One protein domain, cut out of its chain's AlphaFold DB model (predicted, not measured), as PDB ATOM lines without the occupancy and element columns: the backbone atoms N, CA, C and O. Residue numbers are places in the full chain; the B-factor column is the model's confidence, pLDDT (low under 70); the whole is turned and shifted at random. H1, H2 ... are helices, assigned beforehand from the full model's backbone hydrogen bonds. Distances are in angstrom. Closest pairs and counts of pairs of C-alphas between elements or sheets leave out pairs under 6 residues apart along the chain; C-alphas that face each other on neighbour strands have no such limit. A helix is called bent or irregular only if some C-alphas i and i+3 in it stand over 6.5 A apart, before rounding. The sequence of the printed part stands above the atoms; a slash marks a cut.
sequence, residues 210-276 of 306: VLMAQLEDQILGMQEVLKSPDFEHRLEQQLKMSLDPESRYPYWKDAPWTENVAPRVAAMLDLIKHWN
ATOM      1  N   VAL A 210     310.207 281.795 442.004       91.56
ATOM      2  CA  VAL A 210     308.787 281.981 441.672       91.56
ATOM      3  C   VAL A 210     308.620 282.384 440.203       91.56
ATOM      4  O   VAL A 210     307.806 281.792 439.492       91.56
ATOM      5  N   LEU A 211     309.420 283.345 439.727       92.62
ATOM      6  CA  LEU A 211     309.410 283.809 438.340       92.62
ATOM      7  C   LEU A 211     309.765 282.690 437.363       92.62
ATOM      8  O   LEU A 211     309.047 282.480 436.391       92.62
ATOM      9  N   MET A 212     310.862 281.972 437.604       92.00
ATOM     10  CA  MET A 212     311.342 280.947 436.678       92.00
ATOM     11  C   MET A 212     310.388 279.758 436.596       92.00
ATOM     12  O   MET A 212     310.148 279.257 435.499       92.00
ATOM     13  N   ALA A 213     309.779 279.354 437.715       90.12
ATOM     14  CA  ALA A 213     308.737 278.331 437.716       90.12
ATOM     15  C   ALA A 213     307.509 278.764 436.895       90.12
ATOM     16  O   ALA A 213     306.939 277.963 436.155       90.12
ATOM     17  N   GLN A 214     307.114 280.037 436.997       89.56
ATOM     18  CA  GLN A 214     306.001 280.587 436.227       89.56
ATOM     19  C   GLN A 214     306.339 280.719 434.735       89.56
ATOM     20  O   GLN A 214     305.505 280.388 433.896       89.56
ATOM     21  N   LEU A 215     307.550 281.168 434.390       89.75
ATOM     22  CA  LEU A 215     308.010 281.239 433.002       89.75
ATOM     23  C   LEU A 215     308.056 279.851 432.362       89.75
ATOM     24  O   LEU A 215     307.559 279.694 431.252       89.75
ATOM     25  N   GLU A 216     308.589 278.848 433.065       88.00
ATOM     26  CA  GLU A 216     308.634 277.461 432.591       88.00
ATOM     27  C   GLU A 216     307.226 276.932 432.267       88.00
ATOM     28  O   GLU A 216     307.008 276.419 431.172       88.00
ATOM     29  N   ASP A 217     306.249 277.138 433.156       85.50
ATOM     30  CA  ASP A 217     304.855 276.716 432.942       85.50
ATOM     31  C   ASP A 217     304.224 277.377 431.700       85.50
ATOM     32  O   ASP A 217     303.582 276.710 430.886       85.50
ATOM     33  N   GLN A 218     304.462 278.677 431.494       87.62
ATOM     34  CA  GLN A 218     303.936 279.392 430.325       87.62
ATOM     35  C   GLN A 218     304.641 278.997 429.024       87.62
ATOM     36  O   GLN A 218     303.991 278.857 427.988       87.62
ATOM     37  N   ILE A 219     305.954 278.770 429.066       87.31
ATOM     38  CA  ILE A 219     306.735 278.314 427.911       87.31
ATOM     39  C   ILE A 219     306.252 276.956 427.422       87.31
ATOM     40  O   ILE A 219     306.174 276.736 426.213       87.31
ATOM     41  N   LEU A 220     305.882 276.068 428.340       81.56
ATOM     42  CA  LEU A 220     305.329 274.765 427.997       81.56
ATOM     43  C   LEU A 220     303.979 274.871 427.302       81.56
ATOM     44  O   LEU A 220     303.806 274.290 426.231       81.56
ATOM     45  N   GLY A 221     303.070 275.681 427.852       83.00
ATOM     46  CA  GLY A 221     301.795 275.967 427.195       83.00
ATOM     47  C   GLY A 221     301.985 276.592 425.807       83.00
ATOM     48  O   GLY A 221     301.314 276.217 424.848       83.00
ATOM     49  N   MET A 222     302.955 277.499 425.659       85.38
ATOM     50  CA  MET A 222     303.289 278.098 424.364       85.38
ATOM     51  C   MET A 222     303.884 277.088 423.383       85.38
ATOM     52  O   MET A 222     303.555 277.133 422.202       85.38
ATOM     53  N   GLN A 223     304.749 276.180 423.835       81.62
ATOM     54  CA  GLN A 223     305.369 275.180 422.970       81.62
ATOM     55  C   GLN A 223     304.324 274.261 422.324       81.62
ATOM     56  O   GLN A 223     304.486 273.887 421.163       81.62
ATOM     57  N   GLU A 224     303.268 273.908 423.059       80.75
ATOM     58  CA  GLU A 224     302.149 273.110 422.550       80.75
ATOM     59  C   GLU A 224     301.386 273.854 421.445       80.75
ATOM     60  O   GLU A 224     301.186 273.316 420.355       80.75
ATOM     61  N   VAL A 225     301.027 275.118 421.687       84.50
ATOM     62  CA  VAL A 225     300.243 275.927 420.740       84.50
ATOM     63  C   VAL A 225     301.058 276.318 419.509       84.50
ATOM     64  O   VAL A 225     300.579 276.185 418.387       84.50
ATOM     65  N   LEU A 226     302.298 276.779 419.689       81.50
ATOM     66  CA  LEU A 226     303.123 277.298 418.594       81.50
ATOM     67  C   LEU A 226     303.622 276.204 417.638       81.50
ATOM     68  O   LEU A 226     304.012 276.519 416.518       81.50
ATOM     69  N   LYS A 227     303.621 274.928 418.051       75.06
ATOM     70  CA  LYS A 227     303.902 273.783 417.163       75.06
ATOM     71  C   LYS A 227     302.679 273.326 416.361       75.06
ATOM     72  O   LYS A 227     302.817 272.461 415.499       75.06
ATOM     73  N   SER A 228     301.490 273.848 416.660       83.38
ATOM     74  CA  SER A 228     300.261 273.460 415.975       83.38
ATOM     75  C   SER A 228     300.222 274.033 414.552       83.38
ATOM     76  O   SER A 228     300.311 275.256 414.404       83.38
ATOM     77  N   PRO A 229     299.986 273.206 413.511       80.56
ATOM     78  CA  PRO A 229     299.758 273.695 412.147       80.56
ATOM     79  C   PRO A 229     298.602 274.704 412.058       80.56
ATOM     80  O   PRO A 229     298.610 275.605 411.223       80.56
ATOM     81  N   ASP A 230     297.612 274.585 412.950       88.56
ATOM     82  CA  ASP A 230     296.477 275.509 413.029       88.56
ATOM     83  C   ASP A 230     296.919 276.925 413.434       88.56
ATOM     84  O   ASP A 230     296.391 277.911 412.924       88.56
ATOM     85  N   PHE A 231     297.917 277.054 414.315       86.50
ATOM     86  CA  PHE A 231     298.411 278.363 414.741       86.50
ATOM     87  C   PHE A 231     299.190 279.068 413.627       86.50
ATOM     88  O   PHE A 231     298.945 280.245 413.367       86.50
ATOM     89  N   GLU A 232     300.093 278.352 412.953       83.25
ATOM     90  CA  GLU A 232     300.907 278.898 411.861       83.25
ATOM     91  C   GLU A 232     300.022 279.440 410.730       83.25
ATOM     92  O   GLU A 232     300.122 280.615 410.370       83.25
ATOM     93  N   HIS A 233     299.060 278.637 410.262       86.69
ATOM     94  CA  HIS A 233     298.116 279.062 409.230       86.69
ATOM     95  C   HIS A 233     297.262 280.265 409.657       86.69
ATOM     96  O   HIS A 233     297.061 281.192 408.864       86.69
ATOM     97  N   ARG A 234     296.782 280.298 410.909       88.44
ATOM     98  CA  ARG A 234     296.009 281.440 411.431       88.44
ATOM     99  C   ARG A 234     296.842 282.711 411.505       88.44
ATOM    100  O   ARG A 234     296.338 283.774 411.145       88.44
ATOM    101  N   LEU A 235     298.093 282.619 411.955       88.00
ATOM    102  CA  LEU A 235     298.981 283.772 412.059       88.00
ATOM    103  C   LEU A 235     299.275 284.357 410.673       88.00
ATOM    104  O   LEU A 235     299.127 285.561 410.475       88.00
ATOM    105  N   GLU A 236     299.609 283.517 409.692       86.38
ATOM    106  CA  GLU A 236     299.820 283.965 408.311       86.38
ATOM    107  C   GLU A 236     298.584 284.653 407.724       86.38
ATOM    108  O   GLU A 236     298.692 285.701 407.081       86.38
ATOM    109  N   GLN A 237     297.399 284.074 407.942       86.62
ATOM    110  CA  GLN A 237     296.141 284.652 407.482       86.62
ATOM    111  C   GLN A 237     295.887 286.021 408.129       86.62
ATOM    112  O   GLN A 237     295.553 286.978 407.430       86.62
ATOM    113  N   GLN A 238     296.090 286.141 409.443       86.81
ATOM    114  CA  GLN A 238     295.906 287.396 410.175       86.81
ATOM    115  C   GLN A 238     296.870 288.490 409.707       86.81
ATOM    116  O   GLN A 238     296.459 289.640 409.550       86.81
ATOM    117  N   LEU A 239     298.134 288.144 409.438       86.25
ATOM    118  CA  LEU A 239     299.127 289.090 408.923       86.25
ATOM    119  C   LEU A 239     298.740 289.608 407.532       86.25
ATOM    120  O   LEU A 239     298.797 290.815 407.301       86.25
ATOM    121  N   LYS A 240     298.263 288.728 406.641       84.12
ATOM    122  CA  LYS A 240     297.758 289.115 405.311       84.12
ATOM    123  C   LYS A 240     296.548 290.052 405.410       84.12
ATOM    124  O   LYS A 240     296.504 291.069 404.727       84.12
ATOM    125  N   MET A 241     295.591 289.739 406.286       84.81
ATOM    126  CA  MET A 241     294.361 290.524 406.460       84.81
ATOM    127  C   MET A 241     294.577 291.855 407.198       84.81
ATOM    128  O   MET A 241     293.792 292.778 407.019       84.81
ATOM    129  N   SER A 242     295.644 292.006 407.993       81.69
ATOM    130  CA  SER A 242     295.964 293.280 408.668       81.69
ATOM    131  C   SER A 242     296.219 294.431 407.682       81.69
ATOM    132  O   SER A 242     295.955 295.593 407.994       81.69
ATOM    133  N   LEU A 243     296.702 294.101 406.479       77.94
ATOM    134  CA  LEU A 243     297.054 295.063 405.436       77.94
ATOM    135  C   LEU A 243     295.853 295.484 404.574       77.94
ATOM    136  O   LEU A 243     295.883 296.569 403.993       77.94
ATOM    137  N   ASP A 244     294.792 294.674 404.527       83.56
ATOM    138  CA  ASP A 244     293.572 294.951 403.761       83.56
ATOM    139  C   ASP A 244     292.637 295.897 404.538       83.56
ATOM    140  O   ASP A 244     292.101 295.474 405.559       83.56
ATOM    141  N   PRO A 245     292.403 297.148 404.086       82.00
ATOM    142  CA  PRO A 245     291.519 298.112 404.749       82.00
ATOM    143  C   PRO A 245     290.110 297.606 405.077       82.00
ATOM    144  O   PRO A 245     289.570 298.007 406.107       82.00
ATOM    145  N   GLU A 246     289.542 296.726 404.251       84.25
ATOM    146  CA  GLU A 246     288.160 296.245 404.397       84.25
ATOM    147  C   GLU A 246     288.047 295.029 405.330       84.25
ATOM    148  O   GLU A 246     286.985 294.760 405.891       84.25
ATOM    149  N   SER A 247     289.157 294.315 405.544       85.06
ATOM    150  CA  SER A 247     289.200 293.061 406.311       85.06
ATOM    151  C   SER A 247     290.106 293.136 407.545       85.06
ATOM    152  O   SER A 247     290.498 292.099 408.092       85.06
ATOM    153  N   ARG A 248     290.468 294.347 407.994       84.75
ATOM    154  CA  ARG A 248     291.397 294.529 409.119       84.75
ATOM    155  C   ARG A 248     290.849 293.922 410.402       84.75
ATOM    156  O   ARG A 248     289.732 294.205 410.832       84.75
ATOM    157  N   TYR A 249     291.704 293.171 411.086       84.75
ATOM    158  CA  TYR A 249     291.446 292.747 412.456       84.75
ATOM    159  C   TYR A 249     291.472 293.947 413.425       84.75
ATOM    160  O   TYR A 249     292.139 294.955 413.152       84.75
ATOM    161  N   PRO A 250     290.796 293.851 414.589       89.44
ATOM    162  CA  PRO A 250     290.946 294.826 415.664       89.44
ATOM    163  C   PRO A 250     292.420 295.053 416.019       89.44
ATOM    164  O   PRO A 250     293.211 294.113 416.028       89.44
ATOM    165  N   TYR A 251     292.784 296.298 416.342       88.06
ATOM    166  CA  TYR A 251     294.170 296.694 416.643       88.06
ATOM    167  C   TYR A 251     295.171 296.400 415.511       88.06
ATOM    168  O   TYR A 251     296.311 296.009 415.784       88.06
ATOM    169  N   TRP A 252     294.740 296.620 414.263       87.88
ATOM    170  CA  TRP A 252     295.535 296.435 413.047       87.88
ATOM    171  C   TRP A 252     296.947 297.031 413.136       87.88
ATOM    172  O   TRP A 252     297.214 297.972 413.895       87.88
ATOM    173  N   LYS A 253     297.860 296.447 412.359       89.44
ATOM    174  CA  LYS A 253     299.283 296.783 412.362       89.44
ATOM    175  C   LYS A 253     299.755 297.112 410.954       89.44
ATOM    176  O   LYS A 253     299.212 296.614 409.974       89.44
ATOM    177  N   ASP A 254     300.735 297.998 410.873       89.06
ATOM    178  CA  ASP A 254     301.307 298.451 409.612       89.06
ATOM    179  C   ASP A 254     302.286 297.423 409.020       89.06
ATOM    180  O   ASP A 254     302.680 296.449 409.669       89.06
ATOM    181  N   ALA A 255     302.678 297.647 407.763       87.94
ATOM    182  CA  ALA A 255     303.587 296.754 407.048       87.94
ATOM    183  C   ALA A 255     304.908 296.508 407.809       87.94
ATOM    184  O   ALA A 255     305.215 295.336 408.045       87.94
ATOM    185  N   PRO A 256     305.617 297.542 408.324       91.88
ATOM    186  CA  PRO A 256     306.838 297.333 409.100       91.88
ATOM    187  C   PRO A 256     306.644 296.413 410.307       91.88
ATOM    188  O   PRO A 256     307.501 295.571 410.581       91.88
ATOM    189  N   TRP A 257     305.529 296.532 411.034       91.94
ATOM    190  CA  TRP A 257     305.252 295.637 412.152       91.94
ATOM    191  C   TRP A 257     305.023 294.203 411.668       91.94
ATOM    192  O   TRP A 257     305.667 293.292 412.187       91.94
ATOM    193  N   THR A 258     304.169 294.000 410.655       89.25
ATOM    194  CA  THR A 258     303.822 292.657 410.146       89.25
ATOM    195  C   THR A 258     305.026 291.894 409.586       89.25
ATOM    196  O   THR A 258     305.182 290.710 409.884       89.25
ATOM    197  N   GLU A 259     305.930 292.577 408.876       89.25
ATOM    198  CA  GLU A 259     307.175 292.006 408.339       89.25
ATOM    199  C   GLU A 259     308.122 291.516 409.449       89.25
ATOM    200  O   GLU A 259     308.879 290.563 409.264       89.25
ATOM    201  N   ASN A 260     308.055 292.128 410.634       92.00
ATOM    202  CA  ASN A 260     308.909 291.796 411.772       92.00
ATOM    203  C   ASN A 260     308.329 290.709 412.697       92.00
ATOM    204  O   ASN A 260     309.034 290.261 413.605       92.00
ATOM    205  N   VAL A 261     307.079 290.269 412.511       91.31
ATOM    206  CA  VAL A 261     306.443 289.279 413.403       91.31
ATOM    207  C   VAL A 261     307.048 287.895 413.229       91.31
ATOM    208  O   VAL A 261     307.509 287.306 414.206       91.31
ATOM    209  N   ALA A 262     307.072 287.385 411.997       87.12
ATOM    210  CA  ALA A 262     307.559 286.042 411.691       87.12
ATOM    211  C   ALA A 262     308.976 285.766 412.244       87.12
ATOM    212  O   ALA A 262     309.127 284.788 412.981       87.12
ATOM    213  N   PRO A 263     310.000 286.622 412.016       91.06
ATOM    214  CA  PRO A 263     311.334 286.372 412.566       91.06
ATOM    215  C   PRO A 263     311.377 286.419 414.101       91.06
ATOM    216  O   PRO A 263     312.142 285.677 414.715       91.06
ATOM    217  N   ARG A 264     310.543 287.243 414.753       93.06
ATOM    218  CA  ARG A 264     310.480 287.319 416.225       93.06
ATOM    219  C   ARG A 264     309.802 286.097 416.838       93.06
ATOM    220  O   ARG A 264     310.279 285.590 417.850       93.06
ATOM    221  N   VAL A 265     308.727 285.607 416.221       89.06
ATOM    222  CA  VAL A 265     308.058 284.362 416.634       89.06
ATOM    223  C   VAL A 265     308.991 283.166 416.435       89.06
ATOM    224  O   VAL A 265     309.098 282.333 417.334       89.06
ATOM    225  N   ALA A 266     309.731 283.115 415.324       87.25
ATOM    226  CA  ALA A 266     310.742 282.085 415.086       87.25
ATOM    227  C   ALA A 266     311.863 282.114 416.143       87.25
ATOM    228  O   ALA A 266     312.171 281.083 416.734       87.25
ATOM    229  N   ALA A 267     312.408 283.294 416.464       91.12
ATOM    230  CA  ALA A 267     313.419 283.438 417.516       91.12
ATOM    231  C   ALA A 267     312.901 282.993 418.896       91.12
ATOM    232  O   ALA A 267     313.626 282.368 419.671       91.12
ATOM    233  N   MET A 268     311.632 283.277 419.200       88.62
ATOM    234  CA  MET A 268     310.982 282.819 420.429       88.62
ATOM    235  C   MET A 268     310.815 281.295 420.452       88.62
ATOM    236  O   MET A 268     311.099 280.666 421.466       88.62
ATOM    237  N   LEU A 269     310.415 280.682 419.337       85.12
ATOM    238  CA  LEU A 269     310.360 279.226 419.197       85.12
ATOM    239  C   LEU A 269     311.729 278.580 419.406       85.12
ATOM    240  O   LEU A 269     311.825 277.546 420.066       85.12
ATOM    241  N   ASP A 270     312.786 279.183 418.872       87.94
ATOM    242  CA  ASP A 270     314.141 278.685 419.067       87.94
ATOM    243  C   ASP A 270     314.584 278.822 420.525       87.94
ATOM    244  O   ASP A 270     315.126 277.865 421.072       87.94
ATOM    245  N   LEU A 271     314.280 279.934 421.202       87.62
ATOM    246  CA  LEU A 271     314.506 280.076 422.647       87.62
ATOM    247  C   LEU A 271     313.810 278.953 423.437       87.62
ATOM    248  O   LEU A 271     314.433 278.307 424.279       87.62
ATOM    249  N   ILE A 272     312.539 278.680 423.128       85.75
ATOM    250  CA  ILE A 272     311.745 277.622 423.769       85.75
ATOM    251  C   ILE A 272     312.379 276.240 423.544       85.75
ATOM    252  O   ILE A 272     312.447 275.438 424.472       85.75
ATOM    253  N   LYS A 273     312.879 275.949 422.333       82.19
ATOM    254  CA  LYS A 273     313.596 274.690 422.046       82.19
ATOM    255  C   LYS A 273     314.869 274.560 422.888       82.19
ATOM    256  O   LYS A 273     315.117 273.495 423.446       82.19
ATOM    257  N   HIS A 274     315.656 275.633 423.000       84.94
ATOM    258  CA  HIS A 274     316.916 275.635 423.754       84.94
ATOM    259  C   HIS A 274     316.729 275.556 425.267       84.94
ATOM    260  O   HIS A 274     317.656 275.163 425.971       84.94
ATOM    261  N   TRP A 275     315.533 275.862 425.769       81.56
ATOM    262  CA  TRP A 275     315.198 275.672 427.177       81.56
ATOM    263  C   TRP A 275     315.290 274.190 427.602       81.56
ATOM    264  O   TRP A 275     315.363 273.899 428.792       81.56
ATOM    265  N   ASN A 276     315.346 273.256 426.634       72.81
ATOM    266  CA  ASN A 276     315.592 271.820 426.826       72.81
ATOM    267  C   ASN A 276     314.682 271.185 427.887       72.81
ATOM    268  O   ASN A 276     315.077 270.321 428.674       72.81
TER     269      ASN A 276
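AT A GLANCE: This is residues 210 to 276 of the 306 residues of an uncharacterized protein of Cyanobacteria bacterium 13_1_20CM_4_61_6 (UniProt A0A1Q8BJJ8). Three helices make a loose, open frame: the longest, H3, runs back along H2 with a gap between them, while H1 and H2 make an L-shaped corner at their tight link, and the later part of H3 meets the later part of H1. Residues 210 to 215 of H1 stick out free from this frame, and a long loop, residues 243 to 254, joins H2 to H3 at the far end. The printed part has 67 residues with three named helices, in the order H1, H2, H3, and no named strand; the class is all helix. The whole is loose, with a radius of gyration of the C-alphas of 14.4 A, and elongated, with spans of 44 by 22 by 19 A.

IN THESE COORDINATES: Begin with the longest helix, H3, residues 255 to 274: find C-alpha 255 at (303.587, 296.754, 407.048), and from there the helix runs 30.0 A to C-alpha 274 at (316.916, 275.635, 423.754). It is irregular, but only just: C-alphas 259 and 262 are 6.9 A apart, and its line is a rough one. Look next at H2, residues 229 to 242, which is 20.3 A from first to last C-alpha. Then find C-alpha 210 at (308.787, 281.981, 441.672), where H1, residues 210 to 226, begins; it runs 24.2 A to Leu 226.

HOW THE PARTS SIT: Start from H3 and look at its residues 269 to 272, with which alone it touches H1; H1 touches H3 with residues 219 to 226 alone. The closest C-alphas are those of Ile 219 and Ile 272, 6.5 A apart, and the two helices run opposite ways at a steep tilt of 67 degrees. Near the other end of H3, the C-alphas of Leu 239 and Thr 258 are the closest of H2 and H3, 6.0 A apart. These two helices are close but not clearly touching, at a shallow tilt of 20 degrees, opposite ways, and their centres are 13.5 A apart. H1 and H2 are also close but not clearly touching: their closest C-alphas, those of Val 225 and Phe 231, are 6.7 A apart, and their lines stand about perpendicular, at 86 degrees. In H1 and H2 every O i to N i+4 pair is within hydrogen-bond range; in H3 it is 13 of 16.

THE WHOLE: The two C-alphas farthest apart are those of Val 210 and Glu 246, at 44.9 A. The printed part has no cut. The link from H1 to H2 is tight, with 2 residues, and the link from H2 to H3 is long, with 12 residues. In the B-factor column you will find a mean pLDDT of 86.3 for the printed part of this model, and no printed residue is under 70.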